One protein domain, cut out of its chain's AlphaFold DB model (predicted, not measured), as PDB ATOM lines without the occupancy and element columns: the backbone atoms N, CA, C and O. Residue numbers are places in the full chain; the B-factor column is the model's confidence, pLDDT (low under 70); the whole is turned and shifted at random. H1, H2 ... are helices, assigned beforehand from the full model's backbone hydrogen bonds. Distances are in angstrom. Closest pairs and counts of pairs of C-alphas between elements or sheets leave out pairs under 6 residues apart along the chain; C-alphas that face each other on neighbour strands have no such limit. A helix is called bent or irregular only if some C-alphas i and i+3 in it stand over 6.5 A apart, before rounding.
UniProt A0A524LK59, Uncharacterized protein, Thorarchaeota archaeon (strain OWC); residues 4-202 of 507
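What this domain is: This is residues 4 to 202 of the 507 residues of an uncharacterized protein of Thorarchaeota archaeon (strain OWC) (UniProt A0A524LK59). One long helix, H6, runs through the middle of an elongated all-helix body, and shorter helices pack round it, mostly crossed. H3 and H4 pack on the first part of H6, and H4 folds back into H5 as a helical hairpin, with H5 meeting H10; near the end of H6 H1 crosses it, H8 packs on H1 and H7, H7 packs on H10, and short H9 sits between H6 and H8. The long links of residues 39 to 50 and 120 to 133 lie at the two ends of the longest axis. The printed part has 199 residues with ten named helices, H1 to H10 in order, and no named strand. It is compact, with a radius of gyration of the C-alphas of 17.1 A, and spans 57 by 37 by 31 A.

Where its parts are: H6, residues 95 to 119, is the longest helix, 36.0 A from C-alpha 95 at (-7.705, 36.611, -22.638) to C-alpha 119 at (-30.397, 8.696, -22.838), with a kink of 32 degrees near residue 113. H1 is residues 4 to 17, 20.5 A long, beginning with C-alpha 4 at (-30.339, 8.330, -11.402). H2 is residues 19 to 29, H3 residues 32 to 38, H4 residues 51 to 66 with 22.5 A, and H5 residues 70 to 82. H7 is residues 134 to 142, H8 residues 145 to 161 with 24.1 A, and H9 residues 171 to 175. H10, residues 182 to 200, measures 27.3 A and ends with C-alpha 200 at (-31.115, 18.641, -30.796). H1, H5 and H10 are irregular, with C-alphas 13 and 16 7.0 A apart, 77 and 80 7.3 A, and 183 and 186 7.8 A. H6 and H9 are only just irregular, with C-alphas 113 and 116 6.6 A apart and 172 and 175 6.9 A.

How they stand to each other: H6 is the hub and touches six helices. With residues 95 to 106 alone it touches H4, the closest C-alphas being those of Phe 55 and Ala 98, 4.7 A apart; they run the same way at a steep tilt of 36 degrees, only just beyond shallow. H3 touches residues 96 to 100 of H6, about perpendicular at 90 degrees, with the C-alphas of Thr 32 and Ile 99 closest at 6.1 A. H2 touches H6 at a shallow tilt of 26 degrees, opposite ways, closest at Leu 24 and Leu 107, 6.4 A between C-alphas. H9 touches H6, with the C-alphas of Asn 105 and Ile 174 closest at 4.7 A. H10 touches H6 at a steep tilt of 55 degrees, the same way, closest at the C-alphas of Leu 113 and Ala 200, 5.2 A. H1 touches residues 115 to 119 of H6, about perpendicular at 82 degrees, with the C-alphas of Ile 11 and Ile 119 closest at 5.0 A. Farther out, H4 and H5 form a hairpin, closest at the C-alphas of Leu 63 and Ile 73, 6.0 A. H5 touches H10 at a shallow tilt of 14 degrees, opposite ways, closest at the C-alphas of Pro 80 and Leu 192, 6.6 A. H7 touches H10, closest at the C-alphas of Leu 142 and Arg 190, 5.0 A, and H8, closest at those of His 140 and Thr 147, 4.8 A. H8 touches H1, closest at the C-alphas of Ala 8 and Ile 155, 5.2 A, and is apart from H6. Every O i to N i+4 pair is within hydrogen-bond range in H2, H3, H4, H7 and H8, against 8 of 10 in H1, 7 of 9 in H5, 19 of 21 in H6, 13 of 15 in H10 and 0 of 1 in H9, where 1 of 2 O i to N i+3 pairs is within range.

The domain as a whole: The two C-alphas farthest apart are those of Tyr 44 and Glu 127, 59.3 A. The printed part has no cut. The links from H3 to H4, H5 to H6 and H6 to H7 are long, and residues 86 to 87 pair antiparallel with residues 178 to 179. The mean pLDDT of the printed part is 88.4, and residues 42 to 49 are under 70.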
ATOM      1  N   LEU A   4     -31.274   7.432 -10.724       90.12
ATOM      2  CA  LEU A   4     -30.339   8.330 -11.402       90.12
ATOM      3  C   LEU A   4     -28.975   7.679 -11.695       90.12
ATOM      4  O   LEU A   4     -28.463   7.834 -12.801       90.12
ATOM      5  N   GLU A   5     -28.407   6.889 -10.774       90.00
ATOM      6  CA  GLU A   5     -27.175   6.112 -11.030       90.00
ATOM      7  C   GLU A   5     -27.358   5.101 -12.172       90.00
ATOM      8  O   GLU A   5     -26.435   4.820 -12.940       90.00
ATOM      9  N   SER A   6     -28.549   4.510 -12.297       89.38
ATOM     10  CA  SER A   6     -28.832   3.583 -13.393       89.38
ATOM     11  C   SER A   6     -28.905   4.302 -14.736       89.38
ATOM     12  O   SER A   6     -28.349   3.809 -15.719       89.38
ATOM     13  N   ILE A   7     -29.534   5.477 -14.764       90.81
ATOM     14  CA  ILE A   7     -29.637   6.307 -15.968       90.81
ATOM     15  C   ILE A   7     -28.261   6.855 -16.363       90.81
ATOM     16  O   ILE A   7     -27.890   6.774 -17.532       90.81
ATOM     17  N   ALA A   8     -27.455   7.319 -15.404       91.44
ATOM     18  CA  ALA A   8     -26.085   7.770 -15.648       91.44
ATOM     19  C   ALA A   8     -25.236   6.663 -16.292       91.44
ATOM     20  O   ALA A   8     -24.592   6.887 -17.317       91.44
ATOM     21  N   ARG A   9     -25.315   5.427 -15.777       89.50
ATOM     22  CA  ARG A   9     -24.649   4.265 -16.391       89.50
ATOM     23  C   ARG A   9     -25.105   4.003 -17.821       89.50
ATOM     24  O   ARG A   9     -24.266   3.631 -18.645       89.50
ATOM     25  N   ALA A  10     -26.395   4.175 -18.113       88.50
ATOM     26  CA  ALA A  10     -26.950   4.010 -19.455       88.50
ATOM     27  C   ALA A  10     -26.454   5.106 -20.409       88.50
ATOM     28  O   ALA A  10     -25.901   4.774 -21.457       88.50
ATOM     29  N   ILE A  11     -26.542   6.381 -20.008       90.88
ATOM     30  CA  ILE A  11     -26.006   7.535 -20.746       90.88
ATOM     31  C   ILE A  11     -24.539   7.290 -21.085       90.88
ATOM     32  O   ILE A  11     -24.183   7.265 -22.261       90.88
ATOM     33  N   VAL A  12     -23.708   7.014 -20.074       89.56
ATOM     34  CA  VAL A  12     -22.265   6.795 -20.246       89.56
ATOM     35  C   VAL A  12     -21.985   5.573 -21.119       89.56
ATOM     36  O   VAL A  12     -21.091   5.596 -21.967       89.56
ATOM     37  N   SER A  13     -22.778   4.508 -20.973       88.06
ATOM     38  CA  SER A  13     -22.686   3.343 -21.849       88.06
ATOM     39  C   SER A  13     -23.030   3.674 -23.294       88.06
ATOM     40  O   SER A  13     -22.411   3.099 -24.177       88.06
ATOM     41  N   ASN A  14     -23.955   4.589 -23.562       88.56
ATOM     42  CA  ASN A  14     -24.382   4.940 -24.915       88.56
ATOM     43  C   ASN A  14     -23.511   6.028 -25.567       88.56
ATOM     44  O   ASN A  14     -23.579   6.196 -26.782       88.56
ATOM     45  N   LEU A  15     -22.637   6.718 -24.820       86.38
ATOM     46  CA  LEU A  15     -21.787   7.802 -25.349       86.38
ATOM     47  C   LEU A  15     -20.969   7.413 -26.576       86.38
ATOM     48  O   LEU A  15     -20.873   8.196 -27.518       86.38
ATOM     49  N   HIS A  16     -20.414   6.199 -26.595       78.06
ATOM     50  CA  HIS A  16     -19.592   5.719 -27.712       78.06
ATOM     51  C   HIS A  16     -20.358   5.636 -29.042       78.06
ATOM     52  O   HIS A  16     -19.738   5.527 -30.098       78.06
ATOM     53  N   GLN A  17     -21.692   5.669 -29.002       72.38
ATOM     54  CA  GLN A  17     -22.557   5.632 -30.180       72.38
ATOM     55  C   GLN A  17     -22.740   7.027 -30.801       72.38
ATOM     56  O   GLN A  17     -23.234   7.134 -31.921       72.38
ATOM     57  N   SER A  18     -22.328   8.095 -30.109       79.50
ATOM     58  CA  SER A  18     -22.486   9.476 -30.561       79.50
ATOM     59  C   SER A  18     -21.193  10.032 -31.155       79.50
ATOM     60  O   SER A  18     -20.146  10.036 -30.511       79.50
ATOM     61  N   TYR A  19     -21.255  10.593 -32.365       80.50
ATOM     62  CA  TYR A  19     -20.109  11.299 -32.951       80.50
ATOM     63  C   TYR A  19     -19.706  12.535 -32.121       80.50
ATOM     64  O   TYR A  19     -18.523  12.872 -32.058       80.50
ATOM     65  N   LEU A  20     -20.669  13.167 -31.435       81.56
ATOM     66  CA  LEU A  20     -20.436  14.327 -30.567       81.56
ATOM     67  C   LEU A  20     -19.525  13.981 -29.385       81.56
ATOM     68  O   LEU A  20     -18.793  14.842 -28.908       81.56
ATOM     69  N   PHE A  21     -19.489  12.717 -28.952       84.94
ATOM     70  CA  PHE A  21     -18.567  12.276 -27.908       84.94
ATOM     71  C   PHE A  21     -17.095  12.378 -28.349       84.94
ATOM     72  O   PHE A  21     -16.235  12.792 -27.565       84.94
ATOM     73  N   LYS A  22     -16.791  12.054 -29.615       85.38
ATOM     74  CA  LYS A  22     -15.437  12.222 -30.169       85.38
ATOM     75  C   LYS A  22     -15.035  13.698 -30.167       85.38
ATOM     76  O   LYS A  22     -13.939  14.023 -29.726       85.38
ATOM     77  N   ILE A  23     -15.948  14.566 -30.597       87.50
ATOM     78  CA  ILE A  23     -15.751  16.019 -30.640       87.50
ATOM     79  C   ILE A  23     -15.514  16.580 -29.232       87.50
ATOM     80  O   ILE A  23     -14.529  17.281 -29.011       87.50
ATOM     81  N   LEU A  24     -16.359  16.215 -28.260       88.75
ATOM     82  CA  LEU A  24     -16.187  16.582 -26.848       88.75
ATOM     83  C   LEU A  24     -14.807  16.174 -26.330       88.75
ATOM     84  O   LEU A  24     -14.100  16.982 -25.733       88.75
ATOM     85  N   SER A  25     -14.401  14.932 -26.599       88.81
ATOM     86  CA  SER A  25     -13.119  14.390 -26.144       88.81
ATOM     87  C   SER A  25     -11.912  15.109 -26.751       88.81
ATOM     88  O   SER A  25     -10.886  15.247 -26.084       88.81
ATOM     89  N   GLU A  26     -12.002  15.536 -28.013       90.88
ATOM     90  CA  GLU A  26     -10.949  16.296 -28.695       90.88
ATOM     91  C   GLU A  26     -10.793  17.686 -28.073       90.88
ATOM     92  O   GLU A  26      -9.699  18.034 -27.627       90.88
ATOM     93  N   TRP A  27     -11.888  18.436 -27.937       92.19
ATOM     94  CA  TRP A  27     -11.857  19.769 -27.332       92.19
ATOM     95  C   TRP A  27     -11.489  19.743 -25.856       92.19
ATOM     96  O   TRP A  27     -10.751  20.612 -25.397       92.19
ATOM     97  N   TYR A  28     -11.950  18.747 -25.101       89.88
ATOM     98  CA  TYR A  28     -11.609  18.617 -23.688       89.88
ATOM     99  C   TYR A  28     -10.088  18.545 -23.481       89.88
ATOM    100  O   TYR A  28      -9.563  19.246 -22.615       89.88
ATOM    101  N   LYS A  29      -9.368  17.806 -24.338       90.19
ATOM    102  CA  LYS A  29      -7.903  17.646 -24.277       90.19
ATOM    103  C   LYS A  29      -7.112  18.882 -24.702       90.19
ATOM    104  O   LYS A  29      -5.972  19.022 -24.266       90.19
ATOM    105  N   GLN A  30      -7.674  19.747 -25.545       91.12
ATOM    106  CA  GLN A  30      -6.970  20.943 -26.001       91.12
ATOM    107  C   GLN A  30      -6.845  21.975 -24.883       91.12
ATOM    108  O   GLN A  30      -7.839  22.357 -24.268       91.12
ATOM    109  N   ASP A  31      -5.639  22.452 -24.605       88.31
ATOM    110  CA  ASP A  31      -5.440  23.516 -23.620       88.31
ATOM    111  C   ASP A  31      -5.764  24.912 -24.199       88.31
ATOM    112  O   ASP A  31      -6.037  25.088 -25.389       88.31
ATOM    113  N   THR A  32      -5.788  25.931 -23.336       88.25
ATOM    114  CA  THR A  32      -6.087  27.317 -23.734       88.25
ATOM    115  C   THR A  32      -5.040  27.896 -24.688       88.25
ATOM    116  O   THR A  32      -5.370  28.774 -25.487       88.25
ATOM    117  N   LEU A  33      -3.794  27.417 -24.624       87.06
ATOM    118  CA  LEU A  33      -2.689  27.879 -25.456       87.06
ATOM    119  C   LEU A  33      -2.810  27.325 -26.879       87.06
ATOM    120  O   LEU A  33      -2.698  28.094 -27.828       87.06
ATOM    121  N   GLN A  34      -3.158  26.049 -27.033       89.75
ATOM    122  CA  GLN A  34      -3.443  25.416 -28.322       89.75
ATOM    123  C   GLN A  34      -4.597  26.118 -29.046       89.75
ATOM    124  O   GLN A  34      -4.459  26.487 -30.207       89.75
ATOM    125  N   ILE A  35      -5.705  26.397 -28.347       89.38
ATOM    126  CA  ILE A  35      -6.847  27.128 -28.932       89.38
ATOM    127  C   ILE A  35      -6.433  28.539 -29.375       89.38
ATOM    128  O   ILE A  35      -6.879  29.041 -30.408       89.38
ATOM    129  N   ARG A  36      -5.566  29.200 -28.601       84.62
ATOM    130  CA  ARG A  36      -5.042  30.528 -28.937       84.62
ATOM    131  C   ARG A  36      -4.164  30.499 -30.191       84.62
ATOM    132  O   ARG A  36      -4.304  31.377 -31.044       84.62
ATOM    133  N   GLU A  37      -3.286  29.509 -30.303       86.88
ATOM    134  CA  GLU A  37      -2.412  29.306 -31.464       86.88
ATOM    135  C   GLU A  37      -3.217  28.994 -32.731       86.88
ATOM    136  O   GLU A  37      -2.974  29.603 -33.775       86.88
ATOM    137  N   ASP A  38      -4.233  28.137 -32.620       87.69
ATOM    138  CA  ASP A  38      -5.171  27.795 -33.694       87.69
ATOM    139  C   ASP A  38      -5.916  29.019 -34.254       87.69
ATOM    140  O   ASP A  38      -6.185  29.113 -35.454       87.69
ATOM    141  N   LEU A  39      -6.228  29.990 -33.391       85.31
ATOM    142  CA  LEU A  39      -6.839  31.267 -33.770       85.31
ATOM    143  C   LEU A  39      -5.848  32.253 -34.417       85.31
ATOM    144  O   LEU A  39      -6.233  33.379 -34.747       85.31
ATOM    145  N   GLY A  40      -4.581  31.863 -34.584       78.50
ATOM    146  CA  GLY A  40      -3.520  32.712 -35.125       78.50
ATOM    147  C   GLY A  40      -3.115  33.851 -34.187       78.50
ATOM    148  O   GLY A  40      -2.518  34.834 -34.629       78.50
ATOM    149  N   ILE A  41      -3.450  33.754 -32.898       75.12
ATOM    150  CA  ILE A  41      -3.132  34.776 -31.903       75.12
ATOM    151  C   ILE A  41      -1.743  34.472 -31.340       75.12
ATOM    152  O   ILE A  41      -1.569  33.569 -30.526       75.12
ATOM    153  N   SER A  42      -0.750  35.259 -31.756       60.53
ATOM    154  CA  SER A  42       0.635  35.161 -31.275       60.53
ATOM    155  C   SER A  42       0.712  35.073 -29.739       60.53
ATOM    156  O   SER A  42       0.123  35.884 -29.014       60.53
ATOM    157  N   SER A  43       1.485  34.103 -29.244       54.94
ATOM    158  CA  SER A  43       1.765  33.879 -27.820       54.94
ATOM    159  C   SER A  43       2.625  34.986 -27.184       54.94
ATOM    160  O   SER A  43       2.669  35.091 -25.963       54.94
ATOM    161  N   TYR A  44       3.242  35.858 -27.994       48.97
ATOM    162  CA  TYR A  44       4.156  36.929 -27.558       48.97
ATOM    163  C   TYR A  44       3.562  38.345 -27.623       48.97
ATOM    164  O   TYR A  44       4.247  39.316 -27.310       48.97
ATOM    165  N   THR A  45       2.302  38.484 -28.035       49.19
ATOM    166  CA  THR A  45       1.593  39.770 -28.099       49.19
ATOM    167  C   THR A  45       0.489  39.797 -27.051       49.19
ATOM    168  O   THR A  45      -0.369  38.908 -27.049       49.19
ATOM    169  N   GLU A  46       0.475  40.825 -26.194       50.16
ATOM    170  CA  GLU A  46      -0.752  41.228 -25.497       50.16
ATOM    171  C   GLU A  46      -1.835  41.382 -26.568       50.16
ATOM    172  O   GLU A  46      -1.681  42.134 -27.531       50.16
ATOM    173  N   THR A  47      -2.883  40.567 -26.478       53.31
ATOM    174  CA  THR A  47      -4.006  40.611 -27.409       53.31
ATOM    175  C   THR A  47      -4.591  42.016 -27.392       53.31
ATOM    176  O   THR A  47      -5.103  42.450 -26.367       53.31
ATOM    177  N   ALA A  48      -4.525  42.717 -28.527       55.44
ATOM    178  CA  ALA A  48      -5.236  43.981 -28.718       55.44
ATOM    179  C   ALA A  48      -6.768  43.782 -28.774       55.44
ATOM    180  O   ALA A  48      -7.516  44.748 -28.643       55.44
ATOM    181  N   GLU A  49      -7.227  42.539 -28.975       65.25
ATOM    182  CA  GLU A  49      -8.643  42.156 -28.919       65.25
ATOM    183  C   GLU A  49      -9.156  42.209 -27.476       65.25
ATOM    184  O   GLU A  49      -8.504  41.717 -26.547       65.25
ATOM    185  N   LYS A  50     -10.346  42.787 -27.282       81.12
ATOM    186  CA  LYS A  50     -10.976  42.838 -25.957       81.12
ATOM    187  C   LYS A  50     -11.319  41.413 -25.497       81.12
ATOM    188  O   LYS A  50     -11.789  40.624 -26.316       81.12
ATOM    189  N   PRO A  51     -11.175  41.073 -24.201       83.25
ATOM    190  CA  PRO A  51     -11.487  39.730 -23.698       83.25
ATOM    191  C   PRO A  51     -12.896  39.225 -24.060       83.25
ATOM    192  O   PRO A  51     -13.083  38.041 -24.318       83.25
ATOM    193  N   THR A  52     -13.878  40.122 -24.168       85.12
ATOM    194  CA  THR A  52     -15.246  39.802 -24.604       85.12
ATOM    195  C   THR A  52     -15.341  39.418 -26.083       85.12
ATOM    196  O   THR A  52     -16.063  38.491 -26.435       85.12
ATOM    197  N   GLU A  53     -14.594  40.096 -26.957       87.12
ATOM    198  CA  GLU A  53     -14.510  39.756 -28.384       87.12
ATOM    199  C   GLU A  53     -13.810  38.406 -28.564       87.12
ATOM    200  O   GLU A  53     -14.238  37.580 -29.372       87.12
ATOM    201  N   LEU A  54     -12.773  38.150 -27.761       89.44
ATOM    202  CA  LEU A  54     -12.070  36.872 -27.752       89.44
ATOM    203  C   LEU A  54     -12.972  35.721 -27.282       89.44
ATOM    204  O   LEU A  54     -12.923  34.645 -27.874       89.44
ATOM    205  N   PHE A  55     -13.816  35.940 -26.268       92.75
ATOM    206  CA  PHE A  55     -14.798  34.954 -25.804       92.75
ATOM    207  C   PHE A  55     -15.722  34.502 -26.947       92.75
ATOM    208  O   PHE A  55     -15.776  33.310 -27.258       92.75
ATOM    209  N   GLU A  56     -16.369  35.438 -27.646       92.00
ATOM    210  CA  GLU A  56     -17.262  35.106 -28.767       92.00
ATOM    211  C   GLU A  56     -16.522  34.477 -29.953       92.00
ATOM    212  O   GLU A  56     -17.008  33.530 -30.580       92.00
ATOM    213  N   LYS A  57     -15.307  34.951 -30.243       92.50
ATOM    214  CA  LYS A  57     -14.456  34.398 -31.303       92.50
ATOM    215  C   LYS A  57     -14.093  32.938 -31.033       92.50
ATOM    216  O   LYS A  57     -14.170  32.119 -31.948       92.50
ATOM    217  N   VAL A  58     -13.746  32.598 -29.790       94.88
ATOM    218  CA  VAL A  58     -13.451  31.217 -29.378       94.88
ATOM    219  C   VAL A  58     -14.710  30.353 -29.443       94.88
ATOM    220  O   VAL A  58     -14.644  29.256 -29.996       94.88
ATOM    221  N   ARG A  59     -15.863  30.842 -28.955       95.38
ATOM    222  CA  ARG A  59     -17.138  30.106 -29.054       95.38
ATOM    223  C   ARG A  59     -17.451  29.741 -30.501       95.38
ATOM    224  O   ARG A  59     -17.663  28.570 -30.818       95.38
ATOM    225  N   ARG A  60     -17.406  30.734 -31.394       95.25
ATOM    226  CA  ARG A  60     -17.631  30.548 -32.831       95.25
ATOM    227  C   ARG A  60     -16.634  29.575 -33.440       95.25
ATOM    228  O   ARG A  60     -17.045  28.709 -34.207       95.25
ATOM    229  N   TYR A  61     -15.353  29.688 -33.097       95.06
ATOM    230  CA  TYR A  61     -14.316  28.788 -33.599       95.06
ATOM    231  C   TYR A  61     -14.599  27.326 -33.244       95.06
ATOM    232  O   TYR A  61     -14.647  26.484 -34.142       95.06
ATOM    233  N   ILE A  62     -14.857  27.035 -31.965       95.12
ATOM    234  CA  ILE A  62     -15.127  25.672 -31.493       95.12
ATOM    235  C   ILE A  62     -16.395  25.121 -32.155       95.12
ATOM    236  O   ILE A  62     -16.369  24.005 -32.676       95.12
ATOM    237  N   LEU A  63     -17.486  25.894 -32.196       94.75
ATOM    238  CA  LEU A  63     -18.750  25.458 -32.801       94.75
ATOM    239  C   LEU A  63     -18.607  25.188 -34.307       94.75
ATOM    240  O   LEU A  63     -18.990  24.116 -34.764       94.75
ATOM    241  N   THR A  64     -17.968  26.088 -35.058       93.56
ATOM    242  CA  THR A  64     -17.774  25.942 -36.518       93.56
ATOM    243  C   THR A  64     -16.878  24.753 -36.873       93.56
ATOM    244  O   THR A  64     -17.002  24.152 -37.934       93.56
ATOM    245  N   LYS A  65     -15.945  24.392 -35.990       92.44
ATOM    246  CA  LYS A  65     -15.101  23.203 -36.161       92.44
ATOM    247  C   LYS A  65     -15.788  21.909 -35.718       92.44
ATOM    248  O   LYS A  65     -15.377  20.838 -36.154       92.44
ATOM    249  N   SER A  66     -16.798  22.011 -34.859       91.94
ATOM    250  CA  SER A  66     -17.526  20.872 -34.291       91.94
ATOM    251  C   SER A  66     -18.723  20.454 -35.142       91.94
ATOM    252  O   SER A  66     -19.004  19.266 -35.270       91.94
ATOM    253  N   PHE A  67     -19.431  21.409 -35.738       90.38
ATOM    254  CA  PHE A  67     -20.673  21.161 -36.463       90.38
ATOM    255  C   PHE A  67     -20.514  21.460 -37.954       90.38
ATOM    256  O   PHE A  67     -19.735  22.320 -38.347       90.38
ATOM    257  N   GLN A  68     -21.243  20.711 -38.783       87.25
ATOM    258  CA  GLN A  68     -21.308  20.932 -40.235       87.25
ATOM    259  C   GLN A  68     -22.532  21.757 -40.650       87.25
ATOM    260  O   GLN A  68     -22.599  22.208 -41.787       87.25
ATOM    261  N   ASP A  69     -23.503  21.898 -39.749       90.06
ATOM    262  CA  ASP A  69     -24.757  22.602 -39.983       90.06
ATOM    263  C   ASP A  69     -24.638  24.054 -39.502       90.06
ATOM    264  O   ASP A  69     -24.559  24.313 -38.297       90.06
ATOM    265  N   ASP A  70     -24.611  24.986 -40.456       92.19
ATOM    266  CA  ASP A  70     -24.514  26.424 -40.197       92.19
ATOM    267  C   ASP A  70     -25.714  26.945 -39.390       92.19
ATOM    268  O   ASP A  70     -25.541  27.824 -38.543       92.19
ATOM    269  N   GLU A  71     -26.908  26.368 -39.570       92.12
ATOM    270  CA  GLU A  71     -28.113  26.770 -38.838       92.12
ATOM    271  C   GLU A  71     -28.005  26.392 -37.353       92.12
ATOM    272  O   GLU A  71     -28.336  27.180 -36.465       92.12
ATOM    273  N   MET A  72     -27.478  25.199 -37.063       91.94
ATOM    274  CA  MET A  72     -27.167  24.772 -35.697       91.94
ATOM    275  C   MET A  72     -26.121  25.689 -35.052       91.94
ATOM    276  O   MET A  72     -26.264  26.072 -33.891       91.94
ATOM    277  N   ILE A  73     -25.071  26.065 -35.791       94.50
ATOM    278  CA  ILE A  73     -24.017  26.957 -35.283       94.50
ATOM    279  C   ILE A  73     -24.596  28.332 -34.946       94.50
ATOM    280  O   ILE A  73     -24.344  28.850 -33.856       94.50
ATOM    281  N   GLU A  74     -25.379  28.915 -35.854       94.75
ATOM    282  CA  GLU A  74     -26.023  30.210 -35.649       94.75
ATOM    283  C   GLU A  74     -26.965  30.178 -34.440       94.75
ATOM    284  O   GLU A  74     -26.901  31.057 -33.577       94.75
ATOM    285  N   PHE A  75     -27.775  29.126 -34.319       94.75
ATOM    286  CA  PHE A  75     -28.658  28.933 -33.175       94.75
ATOM    287  C   PHE A  75     -27.886  28.904 -31.846       94.75
ATOM    288  O   PHE A  75     -28.200  29.659 -30.927       94.75
ATOM    289  N   LEU A  76     -26.843  28.073 -31.740       94.75
ATOM    290  CA  LEU A  76     -26.072  27.904 -30.500       94.75
ATOM    291  C   LEU A  76     -25.278  29.153 -30.108       94.75
ATOM    292  O   LEU A  76     -25.029  29.386 -28.922       94.75
ATOM    293  N   LEU A  77     -24.869  29.959 -31.088       94.25
ATOM    294  CA  LEU A  77     -24.208  31.232 -30.826       94.25
ATOM    295  C   LEU A  77     -25.168  32.249 -30.211       94.25
ATOM    296  O   LEU A  77     -24.786  32.891 -29.233       94.25
ATOM    297  N   ASN A  78     -26.388  32.344 -30.744       94.31
ATOM    298  CA  ASN A  78     -27.342  33.408 -30.428       94.31
ATOM    299  C   ASN A  78     -28.305  33.077 -29.277       94.31
ATOM    300  O   ASN A  78     -28.824  33.987 -28.630       94.31
ATOM    301  N   ILE A  79     -28.544  31.795 -28.991       94.50
ATOM    302  CA  ILE A  79     -29.523  31.384 -27.980       94.50
ATOM    303  C   ILE A  79     -29.302  31.991 -26.580       94.50
ATOM    304  O   ILE A  79     -30.302  32.374 -25.967       94.50
ATOM    305  N   PRO A  80     -28.074  32.161 -26.039       93.44
ATOM    306  CA  PRO A  80     -27.919  32.777 -24.720       93.44
ATOM    307  C   PRO A  80     -28.450  34.217 -24.704       93.44
ATOM    308  O   PRO A  80     -29.155  34.602 -23.768       93.44
ATOM    309  N   ASP A  81     -28.190  34.974 -25.771       91.38
ATOM    310  CA  ASP A  81     -28.627  36.363 -25.911       91.38
ATOM    311  C   ASP A  81     -30.151  36.468 -26.029       91.38
ATOM    312  O   ASP A  81     -30.762  37.320 -25.378       91.38
ATOM    313  N   TRP A  82     -30.791  35.574 -26.792       92.44
ATOM    314  CA  TRP A  82     -32.258  35.523 -26.919       92.44
ATOM    315  C   TRP A  82     -32.951  35.305 -25.577       92.44
ATOM    316  O   TRP A  82     -34.006  35.874 -25.299       92.44
ATOM    317  N   VAL A  83     -32.330  34.501 -24.716       91.81
ATOM    318  CA  VAL A  83     -32.847  34.176 -23.389       91.81
ATOM    319  C   VAL A  83     -32.441  35.244 -22.347       91.81
ATOM    320  O   VAL A  83     -32.897  35.216 -21.205       91.81
ATOM    321  N   GLY A  84     -31.656  36.252 -22.742       90.44
ATOM    322  CA  GLY A  84     -31.333  37.435 -21.940       90.44
ATOM    323  C   GLY A  84     -30.003  37.373 -21.189       90.44
ATOM    324  O   GLY A  84     -29.730  38.263 -20.378       90.44
ATOM    325  N   PHE A  85     -29.174  36.361 -21.445       92.44
ATOM    326  CA  PHE A  85     -27.790  36.348 -20.983       92.44
ATOM    327  C   PHE A  85     -26.967  37.360 -21.780       92.44
ATOM    328  O   PHE A  85     -27.261  37.655 -22.932       92.44
ATOM    329  N   ARG A  86     -25.949  37.943 -21.148       91.38
ATOM    330  CA  ARG A  86     -24.999  38.848 -21.809       91.38
ATOM    331  C   ARG A  86     -23.592  38.514 -21.369       91.38
ATOM    332  O   ARG A  86     -23.410  38.148 -20.212       91.38
ATOM    333  N   VAL A  87     -22.613  38.659 -22.255       89.94
ATOM    334  CA  VAL A  87     -21.209  38.397 -21.915       89.94
ATOM    335  C   VAL A  87     -20.802  39.222 -20.690       89.94
ATOM    336  O   VAL A  87     -21.050  40.432 -20.617       89.94
ATOM    337  N   ASP A  88     -20.209  38.554 -19.705       87.00
ATOM    338  CA  ASP A  88     -19.808  39.169 -18.448       87.00
ATOM    339  C   ASP A  88     -18.479  39.917 -18.604       87.00
ATOM    340  O   ASP A  88     -17.391  39.345 -18.554       87.00
ATOM    341  N   THR A  89     -18.588  41.231 -18.782       79.75
ATOM    342  CA  THR A  89     -17.453  42.160 -18.856       79.75
ATOM    343  C   THR A  89     -16.641  42.251 -17.569       79.75
ATOM    344  O   THR A  89     -15.503  42.708 -17.621       79.75
ATOM    345  N   ASP A  90     -17.230  41.878 -16.434       79.00
ATOM    346  CA  ASP A  90     -16.666  42.116 -15.107       79.00
ATOM    347  C   ASP A  90     -15.906  40.870 -14.616       79.00
ATOM    348  O   ASP A  90     -14.936  40.985 -13.876       79.00
ATOM    349  N   LEU A  91     -16.309  39.678 -15.073       76.62
ATOM    350  CA  LEU A  91     -15.666  38.397 -14.755       76.62
ATOM    351  C   LEU A  91     -14.558  38.004 -15.753       76.62
ATOM    352  O   LEU A  91     -13.635  37.265 -15.402       76.62
ATOM    353  N   ILE A  92     -14.647  38.458 -17.008       82.88
ATOM    354  CA  ILE A  92     -13.684  38.130 -18.070       82.88
ATOM    355  C   ILE A  92     -12.650  39.260 -18.197       82.88
ATOM    356  O   ILE A  92     -12.723  40.105 -19.088       82.88
ATOM    357  N   GLU A  93     -11.661  39.262 -17.303       79.62
ATOM    358  CA  GLU A  93     -10.628  40.308 -17.248       79.62
ATOM    359  C   GLU A  93      -9.439  40.023 -18.181       79.62
ATOM    360  O   GLU A  93      -8.780  40.942 -18.670       79.62
ATOM    361  N   THR A  94      -9.154  38.745 -18.453       84.75
ATOM    362  CA  THR A  94      -7.982  38.312 -19.233       84.75
ATOM    363  C   THR A  94      -8.361  37.461 -20.440       84.75
ATOM    364  O   THR A  94      -9.378  36.765 -20.453       84.75
ATOM    365  N   GLY A  95      -7.494  37.451 -21.458       83.88
ATOM    366  CA  GLY A  95      -7.705  36.611 -22.638       83.88
ATOM    367  C   GLY A  95      -7.692  35.107 -22.330       83.88
ATOM    368  O   GLY A  95      -8.434  34.346 -22.942       83.88
ATOM    369  N   GLU A  96      -6.910  34.664 -21.343       87.12
ATOM    370  CA  GLU A  96      -6.908  33.261 -20.911       87.12
ATOM    371  C   GLU A  96      -8.229  32.868 -20.234       87.12
ATOM    372  O   GLU A  96      -8.789  31.815 -20.543       87.12
ATOM    373  N   GLN A  97      -8.769  33.732 -19.363       89.12
ATOM    374  CA  GLN A  97     -10.096  33.533 -18.772       89.12
ATOM    375  C   GLN A  97     -11.186  33.503 -19.848       89.12
ATOM    376  O   GLN A  97     -12.053  32.635 -19.786       89.12
ATOM    377  N   ALA A  98     -11.111  34.384 -20.853       90.44
ATOM    378  CA  ALA A  98     -12.043  34.405 -21.980       90.44
ATOM    379  C   ALA A  98     -12.045  33.079 -22.748       90.44
ATOM    380  O   ALA A  98     -13.101  32.481 -22.941       90.44
ATOM    381  N   ILE A  99     -10.861  32.579 -23.129       92.19
ATOM    382  CA  ILE A  99     -10.718  31.302 -23.845       92.19
ATOM    383  C   ILE A  99     -11.239  30.148 -22.982       92.19
ATOM    384  O   ILE A  99     -11.988  29.300 -23.467       92.19
ATOM    385  N   ARG A 100     -10.878  30.113 -21.693       92.62
ATOM    386  CA  ARG A 100     -11.310  29.054 -20.773       92.62
ATOM    387  C   ARG A 100     -12.826  29.048 -20.582       92.62
ATOM    388  O   ARG A 100     -13.424  27.976 -20.635       92.62
ATOM    389  N   ALA A 101     -13.435  30.214 -20.367       93.75
ATOM    390  CA  ALA A 101     -14.880  30.348 -20.221       93.75
ATOM    391  C   ALA A 101     -15.598  29.952 -21.517       93.75
ATOM    392  O   ALA A 101     -16.495  29.118 -21.479       93.75
ATOM    393  N   ALA A 102     -15.152  30.450 -22.672       94.50
ATOM    394  CA  ALA A 102     -15.733  30.097 -23.965       94.50
ATOM    395  C   ALA A 102     -15.660  28.587 -24.242       94.50
ATOM    396  O   ALA A 102     -16.654  27.983 -24.640       94.50
ATOM    397  N   LYS A 103     -14.512  27.953 -23.971       95.19
ATOM    398  CA  LYS A 103     -14.343  26.500 -24.109       95.19
ATOM    399  C   LYS A 103     -15.341  25.737 -23.236       95.19
ATOM    400  O   LYS A 103     -16.045  24.865 -23.734       95.19
ATOM    401  N   LYS A 104     -15.397  26.061 -21.944       94.75
ATOM    402  CA  LYS A 104     -16.290  25.415 -20.972       94.75
ATOM    403  C   LYS A 104     -17.765  25.585 -21.337       94.75
ATOM    404  O   LYS A 104     -18.510  24.611 -21.364       94.75
ATOM    405  N   ASN A 105     -18.143  26.799 -21.739       95.38
ATOM    406  CA  ASN A 105     -19.472  27.116 -22.245       95.38
ATOM    407  C   ASN A 105     -19.870  26.212 -23.420       95.38
ATOM    408  O   ASN A 105     -20.934  25.593 -23.399       95.38
ATOM    409  N   VAL A 106     -19.006  26.105 -24.433       95.44
ATOM    410  CA  VAL A 106     -19.297  25.302 -25.627       95.44
ATOM    411  C   VAL A 106     -19.321  23.808 -25.315       95.44
ATOM    412  O   VAL A 106     -20.192  23.106 -25.819       95.44
ATOM    413  N   LEU A 107     -18.428  23.307 -24.458       94.69
ATOM    414  CA  LEU A 107     -18.464  21.904 -24.030       94.69
ATOM    415  C   LEU A 107     -19.777  21.561 -23.312       94.69
ATOM    416  O   LEU A 107     -20.377  20.531 -23.615       94.69
ATOM    417  N   ALA A 108     -20.260  22.441 -22.432       95.25
ATOM    418  CA  ALA A 108     -21.557  22.279 -21.780       95.25
ATOM    419  C   ALA A 108     -22.719  22.293 -22.793       95.25
ATOM    420  O   ALA A 108     -23.592  21.430 -22.730       95.25
ATOM    421  N   LEU A 109     -22.704  23.202 -23.780       94.81
ATOM    422  CA  LEU A 109     -23.695  23.222 -24.869       94.81
ATOM    423  C   LEU A 109     -23.708  21.905 -25.658       94.81
ATOM    424  O   LEU A 109     -24.775  21.336 -25.889       94.81
ATOM    425  N   ILE A 110     -22.535  21.388 -26.037       93.81
ATOM    426  CA  ILE A 110     -22.426  20.116 -26.767       93.81
ATOM    427  C   ILE A 110     -22.951  18.954 -25.913       93.81
ATOM    428  O   ILE A 110     -23.622  18.067 -26.440       93.81
ATOM    429  N   TRP A 111     -22.702  18.963 -24.602       94.00
ATOM    430  CA  TRP A 111     -23.263  17.972 -23.685       94.00
ATOM    431  C   TRP A 111     -24.791  17.998 -23.647       94.00
ATOM    432  O   TRP A 111     -25.416  16.943 -23.767       94.00
ATOM    433  N   VAL A 112     -25.399  19.180 -23.551       94.88
ATOM    434  CA  VAL A 112     -26.864  19.330 -23.546       94.88
ATOM    435  C   VAL A 112     -27.476  18.862 -24.872       94.88
ATOM    436  O   VAL A 112     -28.493  18.174 -24.856       94.88
ATOM    437  N   LEU A 113     -26.821  19.123 -26.009       93.44
ATOM    438  CA  LEU A 113     -27.225  18.577 -27.317       93.44
ATOM    439  C   LEU A 113     -27.087  17.051 -27.403       93.44
ATOM    440  O   LEU A 113     -27.813  16.385 -28.144       93.44
ATOM    441  N   LEU A 114     -26.116  16.487 -26.687       92.75
ATOM    442  CA  LEU A 114     -25.798  15.068 -26.731       92.75
ATOM    443  C   LEU A 114     -26.772  14.237 -25.886       92.75
ATOM    444  O   LEU A 114     -27.123  13.134 -26.308       92.75
ATOM    445  N   ILE A 115     -27.222  14.744 -24.730       91.62
ATOM    446  CA  ILE A 115     -28.087  14.021 -23.775       91.62
ATOM    447  C   ILE A 115     -29.302  13.365 -24.449       91.62
ATOM    448  O   ILE A 115     -29.464  12.151 -24.280       91.62
ATOM    449  N   PRO A 116     -30.109  14.078 -25.266       92.25
ATOM    450  CA  PRO A 116     -31.253  13.483 -25.952       92.25
ATOM    451  C   PRO A 116     -30.886  12.234 -26.746       92.25
ATOM    452  O   PRO A 116     -31.661  11.288 -26.792       92.25
ATOM    453  N   ARG A 117     -29.691  12.191 -27.345       90.38
ATOM    454  CA  ARG A 117     -29.255  11.127 -28.260       90.38
ATOM    455  C   ARG A 117     -28.771   9.867 -27.551       90.38
ATOM    456  O   ARG A 117     -28.774   8.805 -28.163       90.38
ATOM    457  N   VAL A 118     -28.341   9.973 -26.296       90.69
ATOM    458  CA  VAL A 118     -27.696   8.864 -25.564       90.69
ATOM    459  C   VAL A 118     -28.512   8.357 -24.379       90.69
ATOM    460  O   VAL A 118     -28.200   7.299 -23.838       90.69
ATOM    461  N   ILE A 119     -29.554   9.084 -23.972       90.75
ATOM    462  CA  ILE A 119     -30.397   8.696 -22.838       90.75
ATOM    463  C   ILE A 119     -31.212   7.423 -23.105       90.75
ATOM    464  O   ILE A 119     -31.320   6.577 -22.223       90.75
ATOM    465  N   ILE A 120     -31.711   7.234 -24.330       89.00
ATOM    466  CA  ILE A 120     -32.387   6.003 -24.760       89.00
ATOM    467  C   ILE A 120     -31.432   5.191 -25.635       89.00
ATOM    468  O   ILE A 120     -30.875   5.696 -26.608       89.00
ATOM    469  N   GLY A 121     -31.252   3.913 -25.299       83.00
ATOM    470  CA  GLY A 121     -30.470   2.991 -26.122       83.00
ATOM    471  C   GLY A 121     -31.190   2.618 -27.422       83.00
ATOM    472  O   GLY A 121     -32.401   2.410 -27.438       83.00
ATOM    473  N   HIS A 122     -30.439   2.427 -28.508       79.38
ATOM    474  CA  HIS A 122     -30.981   2.094 -29.836       79.38
ATOM    475  C   HIS A 122     -31.755   0.759 -29.913       79.38
ATOM    476  O   HIS A 122     -32.452   0.504 -30.894       79.38
ATOM    477  N   THR A 123     -31.612  -0.118 -28.915       82.06
ATOM    478  CA  THR A 123     -32.298  -1.418 -28.836       82.06
ATOM    479  C   THR A 123     -33.618  -1.373 -28.072       82.06
ATOM    480  O   THR A 123     -34.354  -2.361 -28.089       82.06
ATOM    481  N   VAL A 124     -33.916  -0.263 -27.392       86.69
ATOM    482  CA  VAL A 124     -35.126  -0.109 -26.583       86.69
ATOM    483  C   VAL A 124     -36.344  -0.044 -27.502       86.69
ATOM    484  O   VAL A 124     -36.315   0.583 -28.565       86.69
ATOM    485  N   LEU A 125     -37.422  -0.726 -27.113       87.12
ATOM    486  CA  LEU A 125     -38.675  -0.677 -27.854       87.12
ATOM    487  C   LEU A 125     -39.400   0.652 -27.587       87.12
ATOM    488  O   LEU A 125     -39.343   1.152 -26.468       87.12
ATOM    489  N   PRO A 126     -40.125   1.203 -28.577       87.69
ATOM    490  CA  PRO A 126     -40.817   2.485 -28.432       87.69
ATOM    491  C   PRO A 126     -41.739   2.584 -27.213       87.69
ATOM    492  O   PRO A 126     -41.798   3.623 -26.565       87.69
ATOM    493  N   GLU A 127     -42.428   1.492 -26.880       87.00
ATOM    494  CA  GLU A 127     -43.349   1.400 -25.736       87.00
ATOM    495  C   GLU A 127     -42.642   1.603 -24.385       87.00
ATOM    496  O   GLU A 127     -43.275   2.017 -23.417       87.00
ATOM    497  N   ASP A 128     -41.328   1.368 -24.331       90.06
ATOM    498  CA  ASP A 128     -40.508   1.451 -23.122       90.06
ATOM    499  C   ASP A 128     -39.700   2.755 -23.022       90.06
ATOM    500  O   ASP A 128     -38.925   2.916 -22.076       90.06
ATOM    501  N   PHE A 129     -39.848   3.688 -23.971       90.12
ATOM    502  CA  PHE A 129     -39.085   4.944 -23.989       90.12
ATOM    503  C   PHE A 129     -39.309   5.796 -22.735       90.12
ATOM    504  O   PHE A 129     -38.341   6.284 -22.154       90.12
ATOM    505  N   GLU A 130     -40.555   5.912 -22.270       85.88
ATOM    506  CA  GLU A 130     -40.889   6.644 -21.036       85.88
ATOM    507  C   GLU A 130     -40.224   6.014 -19.794       85.88
ATOM    508  O   GLU A 130     -39.852   6.721 -18.860       85.88
ATOM    509  N   ASN A 131     -39.973   4.700 -19.817       86.19
ATOM    510  CA  ASN A 131     -39.365   3.956 -18.709       86.19
ATOM    511  C   ASN A 131     -37.826   4.037 -18.684       86.19
ATOM    512  O   ASN A 131     -37.200   3.469 -17.791       86.19
ATOM    513  N   GLN A 132     -37.190   4.718 -19.646       88.31
ATOM    514  CA  GLN A 132     -35.726   4.878 -19.687       88.31
ATOM    515  C   GLN A 132     -35.204   6.016 -18.792       88.31
ATOM    516  O   GLN A 132     -34.013   6.318 -18.816       88.31
ATOM    517  N   GLY A 133     -36.075   6.663 -18.013       86.44
ATOM    518  CA  GLY A 133     -35.681   7.751 -17.117       86.44
ATOM    519  C   GLY A 133     -35.520   9.109 -17.808       86.44
ATOM    520  O   GLY A 133     -34.829   9.981 -17.281       86.44
ATOM    521  N   VAL A 134     -36.163   9.305 -18.968       92.75
ATOM    522  CA  VAL A 134     -36.166  10.594 -19.687       92.75
ATOM    523  C   VAL A 134     -36.719  11.707 -18.805       92.75
ATOM    524  O   VAL A 134     -36.048  12.722 -18.630       92.75
ATOM    525  N   GLY A 135     -37.883  11.482 -18.187       92.75
ATOM    526  CA  GLY A 135     -38.509  12.458 -17.293       92.75
ATOM    527  C   GLY A 135     -37.595  12.861 -16.135       92.75
ATOM    528  O   GLY A 135     -37.441  14.045 -15.863       92.75
ATOM    529  N   ILE A 136     -36.882  11.903 -15.527       93.12
ATOM    530  CA  ILE A 136     -35.970  12.167 -14.401       93.12
ATOM    531  C   ILE A 136     -34.812  13.071 -14.824       93.12
ATOM    532  O   ILE A 136     -34.483  14.015 -14.108       93.12
ATOM    533  N   ILE A 137     -34.187  12.807 -15.974       94.25
ATOM    534  CA  ILE A 137     -33.073  13.630 -16.463       94.25
ATOM    535  C   ILE A 137     -33.556  15.027 -16.838       94.25
ATOM    536  O   ILE A 137     -32.929  16.004 -16.437       94.25
ATOM    537  N   VAL A 138     -34.674  15.135 -17.559       95.50
ATOM    538  CA  VAL A 138     -35.250  16.431 -17.941       95.50
ATOM    539  C   VAL A 138     -35.641  17.236 -16.703       95.50
ATOM    540  O   VAL A 138     -35.306  18.414 -16.614       95.50
ATOM    541  N   GLU A 139     -36.258  16.602 -15.707       95.06
ATOM    542  CA  GLU A 139     -36.584  17.243 -14.436       95.06
ATOM    543  C   GLU A 139     -35.315  17.739 -13.726       95.06
ATOM    544  O   GLU A 139     -35.241  18.908 -13.351       95.06
ATOM    545  N   HIS A 140     -34.274  16.906 -13.604       94.56
ATOM    546  CA  HIS A 140     -33.028  17.320 -12.949       94.56
ATOM    547  C   HIS A 140     -32.329  18.472 -13.684       94.56
ATOM    548  O   HIS A 140     -31.774  19.358 -13.030       94.56
ATOM    549  N   LEU A 141     -32.383  18.479 -15.019       94.19
ATOM    550  CA  LEU A 141     -31.840  19.539 -15.870       94.19
ATOM    551  C   LEU A 141     -32.584  20.863 -15.689       94.19
ATOM    552  O   LEU A 141     -31.961  21.918 -15.560       94.19
ATOM    553  N   LEU A 142     -33.912  20.823 -15.703       95.00
ATOM    554  CA  LEU A 142     -34.742  22.012 -15.870       95.00
ATOM    555  C   LEU A 142     -35.253  22.595 -14.551       95.00
ATOM    556  O   LEU A 142     -35.527  23.793 -14.499       95.00
ATOM    557  N   ARG A 143     -35.336  21.811 -13.472       92.19
ATOM    558  CA  ARG A 143     -35.979  22.241 -12.224       92.19
ATOM    559  C   ARG A 143     -35.233  23.374 -11.521       92.19
ATOM    560  O   ARG A 143     -35.746  24.493 -11.474       92.19
ATOM    561  N   ASN A 144     -34.024  23.132 -11.011       88.81
ATOM    562  CA  ASN A 144     -33.212  24.156 -10.341       88.81
ATOM    563  C   ASN A 144     -31.706  23.815 -10.313       88.81
ATOM    564  O   ASN A 144     -31.271  22.775 -10.803       88.81
ATOM    565  N   ASP A 145     -30.896  24.722  -9.759       89.25
ATOM    566  CA  ASP A 145     -29.435  24.569  -9.694       89.25
ATOM    567  C   ASP A 145     -28.987  23.379  -8.835       89.25
ATOM    568  O   ASP A 145     -27.976  22.748  -9.142       89.25
ATOM    569  N   ASP A 146     -29.725  23.042  -7.778       91.31
ATOM    570  CA  ASP A 146     -29.348  21.945  -6.887       91.31
ATOM    571  C   ASP A 146     -29.563  20.587  -7.563       91.31
ATOM    572  O   ASP A 146     -28.687  19.722  -7.501       91.31
ATOM    573  N   THR A 147     -30.672  20.408  -8.289       92.50
ATOM    574  CA  THR A 147     -30.916  19.179  -9.061       92.50
ATOM    575  C   THR A 147     -29.915  19.017 -10.203       92.50
ATOM    576  O   THR A 147     -29.437  17.907 -10.441       92.50
ATOM    577  N   ARG A 148     -29.520  20.123 -10.851       93.06
ATOM    578  CA  ARG A 148     -28.458  20.129 -11.869       93.06
ATOM    579  C   ARG A 148     -27.111  19.706 -11.294       93.06
ATOM    580  O   ARG A 148     -26.447  18.861 -11.879       93.06
ATOM    581  N   ARG A 149     -26.732  20.208 -10.117       92.69
ATOM    582  CA  ARG A 149     -25.482  19.805  -9.445       92.69
ATOM    583  C   ARG A 149     -25.462  18.326  -9.071       92.69
ATOM    584  O   ARG A 149     -24.417  17.685  -9.177       92.69
ATOM    585  N   ILE A 150     -26.599  17.778  -8.634       94.12
ATOM    586  CA  ILE A 150     -26.730  16.339  -8.358       94.12
ATOM    587  C   ILE A 150     -26.510  15.539  -9.647       94.12
ATOM    588  O   ILE A 150     -25.771  14.551  -9.633       94.12
ATOM    589  N   LEU A 151     -27.101  15.983 -10.759       93.69
ATOM    590  CA  LEU A 151     -26.914  15.368 -12.071       93.69
ATOM    591  C   LEU A 151     -25.452  15.435 -12.532       93.69
ATOM    592  O   LEU A 151     -24.894  14.396 -12.884       93.69
ATOM    593  N   ASP A 152     -24.836  16.621 -12.467       93.75
ATOM    594  CA  ASP A 152     -23.425  16.859 -12.797       93.75
ATOM    595  C   ASP A 152     -22.526  15.891 -12.022       93.75
ATOM    596  O   ASP A 152     -21.780  15.119 -12.617       93.75
ATOM    597  N   THR A 153     -22.686  15.834 -10.697       93.50
ATOM    598  CA  THR A 153     -21.886  14.958  -9.826       93.50
ATOM    599  C   THR A 153     -22.080  13.477 -10.161       93.50
ATOM    600  O   THR A 153     -21.123  12.704 -10.167       93.50
ATOM    601  N   THR A 154     -23.320  13.060 -10.432       93.88
ATOM    602  CA  THR A 154     -23.639  11.643 -10.665       93.88
ATOM    603  C   THR A 154     -23.097  11.158 -12.008       93.88
ATOM    604  O   THR A 154     -22.519  10.073 -12.078       93.88
ATOM    605  N   ILE A 155     -23.260  11.948 -13.073       93.00
ATOM    606  CA  ILE A 155     -22.763  11.591 -14.407       93.00
ATOM    607  C   ILE A 155     -21.237  11.692 -14.459       93.00
ATOM    608  O   ILE A 155     -20.600  10.774 -14.978       93.00
ATOM    609  N   ASP A 156     -20.641  12.745 -13.890       92.25
ATOM    610  CA  ASP A 156     -19.184  12.914 -13.872       92.25
ATOM    611  C   ASP A 156     -18.499  11.803 -13.064       92.25
ATOM    612  O   ASP A 156     -17.519  11.223 -13.522       92.25
ATOM    613  N   SER A 157     -19.075  11.381 -11.930       92.19
ATOM    614  CA  SER A 157     -18.553  10.238 -11.167       92.19
ATOM    615  C   SER A 157     -18.578   8.927 -11.958       92.19
ATOM    616  O   SER A 157     -17.656   8.117 -11.825       92.19
ATOM    617  N   GLU A 158     -19.616   8.675 -12.759       92.62
ATOM    618  CA  GLU A 158     -19.670   7.482 -13.611       92.62
ATOM    619  C   GLU A 158     -18.651   7.584 -14.755       92.62
ATOM    620  O   GLU A 158     -17.987   6.597 -15.078       92.62
ATOM    621  N   LEU A 159     -18.473   8.766 -15.343       90.62
ATOM    622  CA  LEU A 159     -17.461   9.020 -16.369       90.62
ATOM    623  C   LEU A 159     -16.035   8.826 -15.836       90.62
ATOM    624  O   LEU A 159     -15.231   8.129 -16.463       90.62
ATOM    625  N   ASP A 160     -15.726   9.374 -14.665       90.44
ATOM    626  CA  ASP A 160     -14.420   9.223 -14.027       90.44
ATOM    627  C   ASP A 160     -14.130   7.750 -13.706       90.44
ATOM    628  O   ASP A 160     -13.046   7.245 -14.001       90.44
ATOM    629  N   SER A 161     -15.143   6.991 -13.263       89.75
ATOM    630  CA  SER A 161     -15.019   5.541 -13.040       89.75
ATOM    631  C   SER A 161     -14.651   4.749 -14.305       89.75
ATOM    632  O   SER A 161     -14.087   3.656 -14.219       89.75
ATOM    633  N   ARG A 162     -14.932   5.309 -15.490       86.56
ATOM    634  CA  ARG A 162     -14.571   4.749 -16.801       86.56
ATOM    635  C   ARG A 162     -13.314   5.373 -17.410       86.56
ATOM    636  O   ARG A 162     -12.948   5.016 -18.529       86.56
ATOM    637  N   GLY A 163     -12.629   6.245 -16.671       85.44
ATOM    638  CA  GLY A 163     -11.332   6.806 -17.036       85.44
ATOM    639  C   GLY A 163     -11.385   8.066 -17.901       85.44
ATOM    640  O   GLY A 163     -10.387   8.372 -18.553       85.44
ATOM    641  N   PHE A 164     -12.512   8.788 -17.939       81.25
ATOM    642  CA  PHE A 164     -12.622  10.047 -18.696       81.25
ATOM    643  C   PHE A 164     -11.987  11.257 -17.989       81.25
ATOM    644  O   PHE A 164     -11.687  12.248 -18.655       81.25
ATOM    645  N   GLY A 165     -11.684  11.135 -16.692       78.75
ATOM    646  CA  GLY A 165     -11.153  12.209 -15.853       78.75
ATOM    647  C   GLY A 165     -12.258  13.036 -15.196       78.75
ATOM    648  O   GLY A 165     -13.405  13.011 -15.638       78.75
ATOM    649  N   SER A 166     -11.890  13.762 -14.140       76.75
ATOM    650  CA  SER A 166     -12.796  14.660 -13.412       76.75
ATOM    651  C   SER A 166     -13.177  15.887 -14.238       76.75
ATOM    652  O   SER A 166     -12.394  16.362 -15.065       76.75
ATOM    653  N   ASP A 167     -14.371  16.423 -13.994       80.69
ATOM    654  CA  ASP A 167     -14.923  17.599 -14.674       80.69
ATOM    655  C   ASP A 167     -15.095  17.407 -16.198       80.69
ATOM    656  O   ASP A 167     -15.111  18.384 -16.953       80.69
ATOM    657  N   PHE A 168     -15.198  16.164 -16.690       87.00
ATOM    658  CA  PHE A 168     -15.474  15.896 -18.109       87.00
ATOM    659  C   PHE A 168     -16.917  16.272 -18.473       87.00
ATOM    660  O   PHE A 168     -17.202  16.644 -19.618       87.00
ATOM    661  N   PHE A 169     -17.823  16.206 -17.497       90.06
ATOM    662  CA  PHE A 169     -19.222  16.585 -17.622       90.06
ATOM    663  C   PHE A 169     -19.594  17.690 -16.634       90.06
ATOM    664  O   PHE A 169     -19.447  17.534 -15.425       90.06
ATOM    665  N   ASN A 170     -20.109  18.805 -17.155       91.06
ATOM    666  CA  ASN A 170     -20.608  19.904 -16.334       91.06
ATOM    667  C   ASN A 170     -21.604  20.762 -17.126       91.06
ATOM    668  O   ASN A 170     -21.213  21.595 -17.947       91.06
ATOM    669  N   ILE A 171     -22.901  20.567 -16.900       90.88
ATOM    670  CA  ILE A 171     -23.948  21.354 -17.566       90.88
ATOM    671  C   ILE A 171     -24.043  22.753 -16.962       90.88
ATOM    672  O   ILE A 171     -24.378  23.708 -17.661       90.88
ATOM    673  N   SER A 172     -23.719  22.898 -15.676       88.69
ATOM    674  CA  SER A 172     -23.754  24.188 -14.982       88.69
ATOM    675  C   SER A 172     -22.825  25.235 -15.624       88.69
ATOM    676  O   SER A 172     -23.050  26.438 -15.481       88.69
ATOM    677  N   GLU A 173     -21.823  24.805 -16.397       92.12
ATOM    678  CA  GLU A 173     -20.940  25.677 -17.178       92.12
ATOM    679  C   GLU A 173     -21.586  26.274 -18.442       92.12
ATOM    680  O   GLU A 173     -20.994  27.150 -19.067       92.12
ATOM    681  N   ILE A 174     -22.825  25.919 -18.798       92.75
ATOM    682  CA  ILE A 174     -23.524  26.474 -19.975       92.75
ATOM    683  C   ILE A 174     -23.755  27.993 -19.905       92.75
ATOM    684  O   ILE A 174     -24.024  28.629 -20.918       92.75
ATOM    685  N   VAL A 175     -23.619  28.599 -18.723       91.25
ATOM    686  CA  VAL A 175     -23.711  30.056 -18.516       91.25
ATOM    687  C   VAL A 175     -22.378  30.688 -18.113       91.25
ATOM    688  O   VAL A 175     -22.333  31.871 -17.784       91.25
ATOM    689  N   ILE A 176     -21.274  29.934 -18.115       92.00
ATOM    690  CA  ILE A 176     -19.964  30.492 -17.766       92.00
ATOM    691  C   ILE A 176     -19.565  31.583 -18.772       92.00
ATOM    692  O   ILE A 176     -19.701  31.414 -19.983       92.00
ATOM    693  N   GLY A 177     -19.078  32.713 -18.259       89.06
ATOM    694  CA  GLY A 177     -18.772  33.892 -19.073       89.06
ATOM    695  C   GLY A 177     -19.982  34.770 -19.407       89.06
ATOM    696  O   GLY A 177     -19.813  35.775 -20.091       89.06
ATOM    697  N   TYR A 178     -21.173  34.442 -18.895       92.81
ATOM    698  CA  TYR A 178     -22.377  35.262 -19.017       92.81
ATOM    699  C   TYR A 178     -22.864  35.799 -17.670       92.81
ATOM    700  O   TYR A 178     -22.710  35.159 -16.630       92.81
ATOM    701  N   LYS A 179     -23.551  36.944 -17.717       91.50
ATOM    702  CA  LYS A 179     -24.305  37.533 -16.610       91.50
ATOM    703  C   LYS A 179     -25.778  37.713 -16.956       91.50
ATOM    704  O   LYS A 179     -26.139  37.981 -18.103       91.50
ATOM    705  N   ILE A 180     -26.622  37.596 -15.934       90.56
ATOM    706  CA  ILE A 180     -28.062  37.863 -15.986       90.56
ATOM    707  C   ILE A 180     -28.547  38.309 -14.602       90.56
ATOM    708  O   ILE A 180     -27.902  38.021 -13.597       90.56
ATOM    709  N   ALA A 181     -29.678  39.013 -14.537       86.75
ATOM    710  CA  ALA A 181     -30.291  39.364 -13.260       86.75
ATOM    711  C   ALA A 181     -30.737  38.101 -12.499       86.75
ATOM    712  O   ALA A 181     -31.477  37.276 -13.047       86.75
ATOM    713  N   ASP A 182     -30.340  37.985 -11.227       82.25
ATOM    714  CA  ASP A 182     -30.600  36.803 -10.390       82.25
ATOM    715  C   ASP A 182     -32.088  36.445 -10.304       82.25
ATOM    716  O   ASP A 182     -32.444  35.271 -10.357       82.25
ATOM    717  N   ALA A 183     -32.966  37.453 -10.257       85.88
ATOM    718  CA  ALA A 183     -34.414  37.263 -10.158       85.88
ATOM    719  C   ALA A 183     -35.013  36.444 -11.315       85.88
ATOM    720  O   ALA A 183     -36.020  35.776 -11.122       85.88
ATOM    721  N   SER A 184     -34.400  36.482 -12.502       86.31
ATOM    722  CA  SER A 184     -34.851  35.747 -13.695       86.31
ATOM    723  C   SER A 184     -33.942  34.575 -14.066       86.31
ATOM    724  O   SER A 184     -34.202  33.878 -15.043       86.31
ATOM    725  N   ARG A 185     -32.844  34.364 -13.333       87.50
ATOM    726  CA  ARG A 185     -31.764  33.458 -13.739       87.50
ATOM    727  C   ARG A 185     -32.240  32.021 -13.946       87.50
ATOM    728  O   ARG A 185     -31.887  31.424 -14.956       87.50
ATOM    729  N   ASN A 186     -33.033  31.482 -13.020       88.62
ATOM    730  CA  ASN A 186     -33.491  30.091 -13.092       88.62
ATOM    731  C   ASN A 186     -34.434  29.850 -14.273       88.62
ATOM    732  O   ASN A 186     -34.219  28.900 -15.022       88.62
ATOM    733  N   ASP A 187     -35.417  30.726 -14.481       89.81
ATOM    734  CA  ASP A 187     -36.381  30.583 -15.579       89.81
ATOM    735  C   ASP A 187     -35.700  30.726 -16.943       89.81
ATOM    736  O   ASP A 187     -35.958  29.960 -17.870       89.81
ATOM    737  N   ARG A 188     -34.759  31.668 -17.055       91.69
ATOM    738  CA  ARG A 188     -33.966  31.871 -18.270       91.69
ATOM    739  C   ARG A 188     -33.003  30.710 -18.519       91.69
ATOM    740  O   ARG A 188     -32.928  30.215 -19.634       91.69
ATOM    741  N   LEU A 189     -32.323  30.192 -17.499       93.25
ATOM    742  CA  LEU A 189     -31.487  28.998 -17.659       93.25
ATOM    743  C   LEU A 189     -32.316  27.771 -18.076       93.25
ATOM    744  O   LEU A 189     -31.892  27.006 -18.939       93.25
ATOM    745  N   ARG A 190     -33.515  27.610 -17.512       94.12
ATOM    746  CA  ARG A 190     -34.453  26.552 -17.899       94.12
ATOM    747  C   ARG A 190     -34.827  26.648 -19.376       94.12
ATOM    748  O   ARG A 190     -34.699  25.659 -20.091       94.12
ATOM    749  N   ALA A 191     -35.218  27.836 -19.837       94.31
ATOM    750  CA  ALA A 191     -35.542  28.071 -21.241       94.31
ATOM    751  C   ALA A 191     -34.341  27.796 -22.162       94.31
ATOM    752  O   ALA A 191     -34.493  27.115 -23.169       94.31
ATOM    753  N   LEU A 192     -33.136  28.246 -21.787       95.50
ATOM    754  CA  LEU A 192     -31.899  27.975 -22.528       95.50
ATOM    755  C   LEU A 192     -31.658  26.466 -22.694       95.50
ATOM    756  O   LEU A 192     -31.443  25.997 -23.808       95.50
ATOM    757  N   LEU A 193     -31.717  25.699 -21.603       96.44
ATOM    758  CA  LEU A 193     -31.507  24.248 -21.631       96.44
ATOM    759  C   LEU A 193     -32.566  23.528 -22.471       96.44
ATOM    760  O   LEU A 193     -32.220  22.687 -23.301       96.44
ATOM    761  N   ALA A 194     -33.840  23.878 -22.283       96.56
ATOM    762  CA  ALA A 194     -34.953  23.295 -23.024       96.56
ATOM    763  C   ALA A 194     -34.816  23.543 -24.529       96.56
ATOM    764  O   ALA A 194     -34.875  22.602 -25.312       96.56
ATOM    765  N   LEU A 195     -34.540  24.781 -24.938       96.50
ATOM    766  CA  LEU A 195     -34.376  25.147 -26.344       96.50
ATOM    767  C   LEU A 195     -33.191  24.429 -27.012       96.50
ATOM    768  O   LEU A 195     -33.306  24.004 -28.160       96.50
ATOM    769  N   VAL A 196     -32.067  24.242 -26.306       96.12
ATOM    770  CA  VAL A 196     -30.937  23.448 -26.825       96.12
ATOM    771  C   VAL A 196     -31.349  21.983 -27.020       96.12
ATOM    772  O   VAL A 196     -31.045  21.393 -28.056       96.12
ATOM    773  N   ILE A 197     -32.088  21.398 -26.071       95.88
ATOM    774  CA  ILE A 197     -32.602  20.021 -26.182       95.88
ATOM    775  C   ILE A 197     -33.612  19.887 -27.329       95.88
ATOM    776  O   ILE A 197     -33.520  18.943 -28.114       95.88
ATOM    777  N   MET A 198     -34.550  20.827 -27.449       95.31
ATOM    778  CA  MET A 198     -35.546  20.858 -28.523       95.31
ATOM    779  C   MET A 198     -34.862  20.976 -29.887       95.31
ATOM    780  O   MET A 198     -35.190  20.223 -30.801       95.31
ATOM    781  N   LYS A 199     -33.836  21.832 -30.014       94.25
ATOM    782  CA  LYS A 199     -33.041  21.946 -31.246       94.25
ATOM    783  C   LYS A 199     -32.281  20.663 -31.576       94.25
ATOM    784  O   LYS A 199     -32.195  20.308 -32.745       94.25
ATOM    785  N   ALA A 200     -31.782  19.930 -30.579       92.25
ATOM    786  CA  ALA A 200     -31.115  18.641 -30.796       92.25
ATOM    787  C   ALA A 200     -32.033  17.535 -31.342       92.25
ATOM    788  O   ALA A 200     -31.512  16.525 -31.829       92.25
ATOM    789  N   SER A 201     -33.355  17.702 -31.230       90.81
ATOM    790  CA  SER A 201     -34.357  16.712 -31.624       90.81
ATOM    791  C   SER A 201     -34.750  16.783 -33.107       90.81
ATOM    792  O   SER A 201     -35.576  15.977 -33.537       90.81
ATOM    793  N   ASP A 202     -34.242  17.770 -33.852       87.06
ATOM    794  CA  ASP A 202     -34.591  18.066 -35.250       87.06
ATOM    795  C   ASP A 202     -36.106  18.278 -35.500       87.06
ATOM    796  O   ASP A 202     -36.584  18.195 -36.631       87.06
TER     797      ASP A 202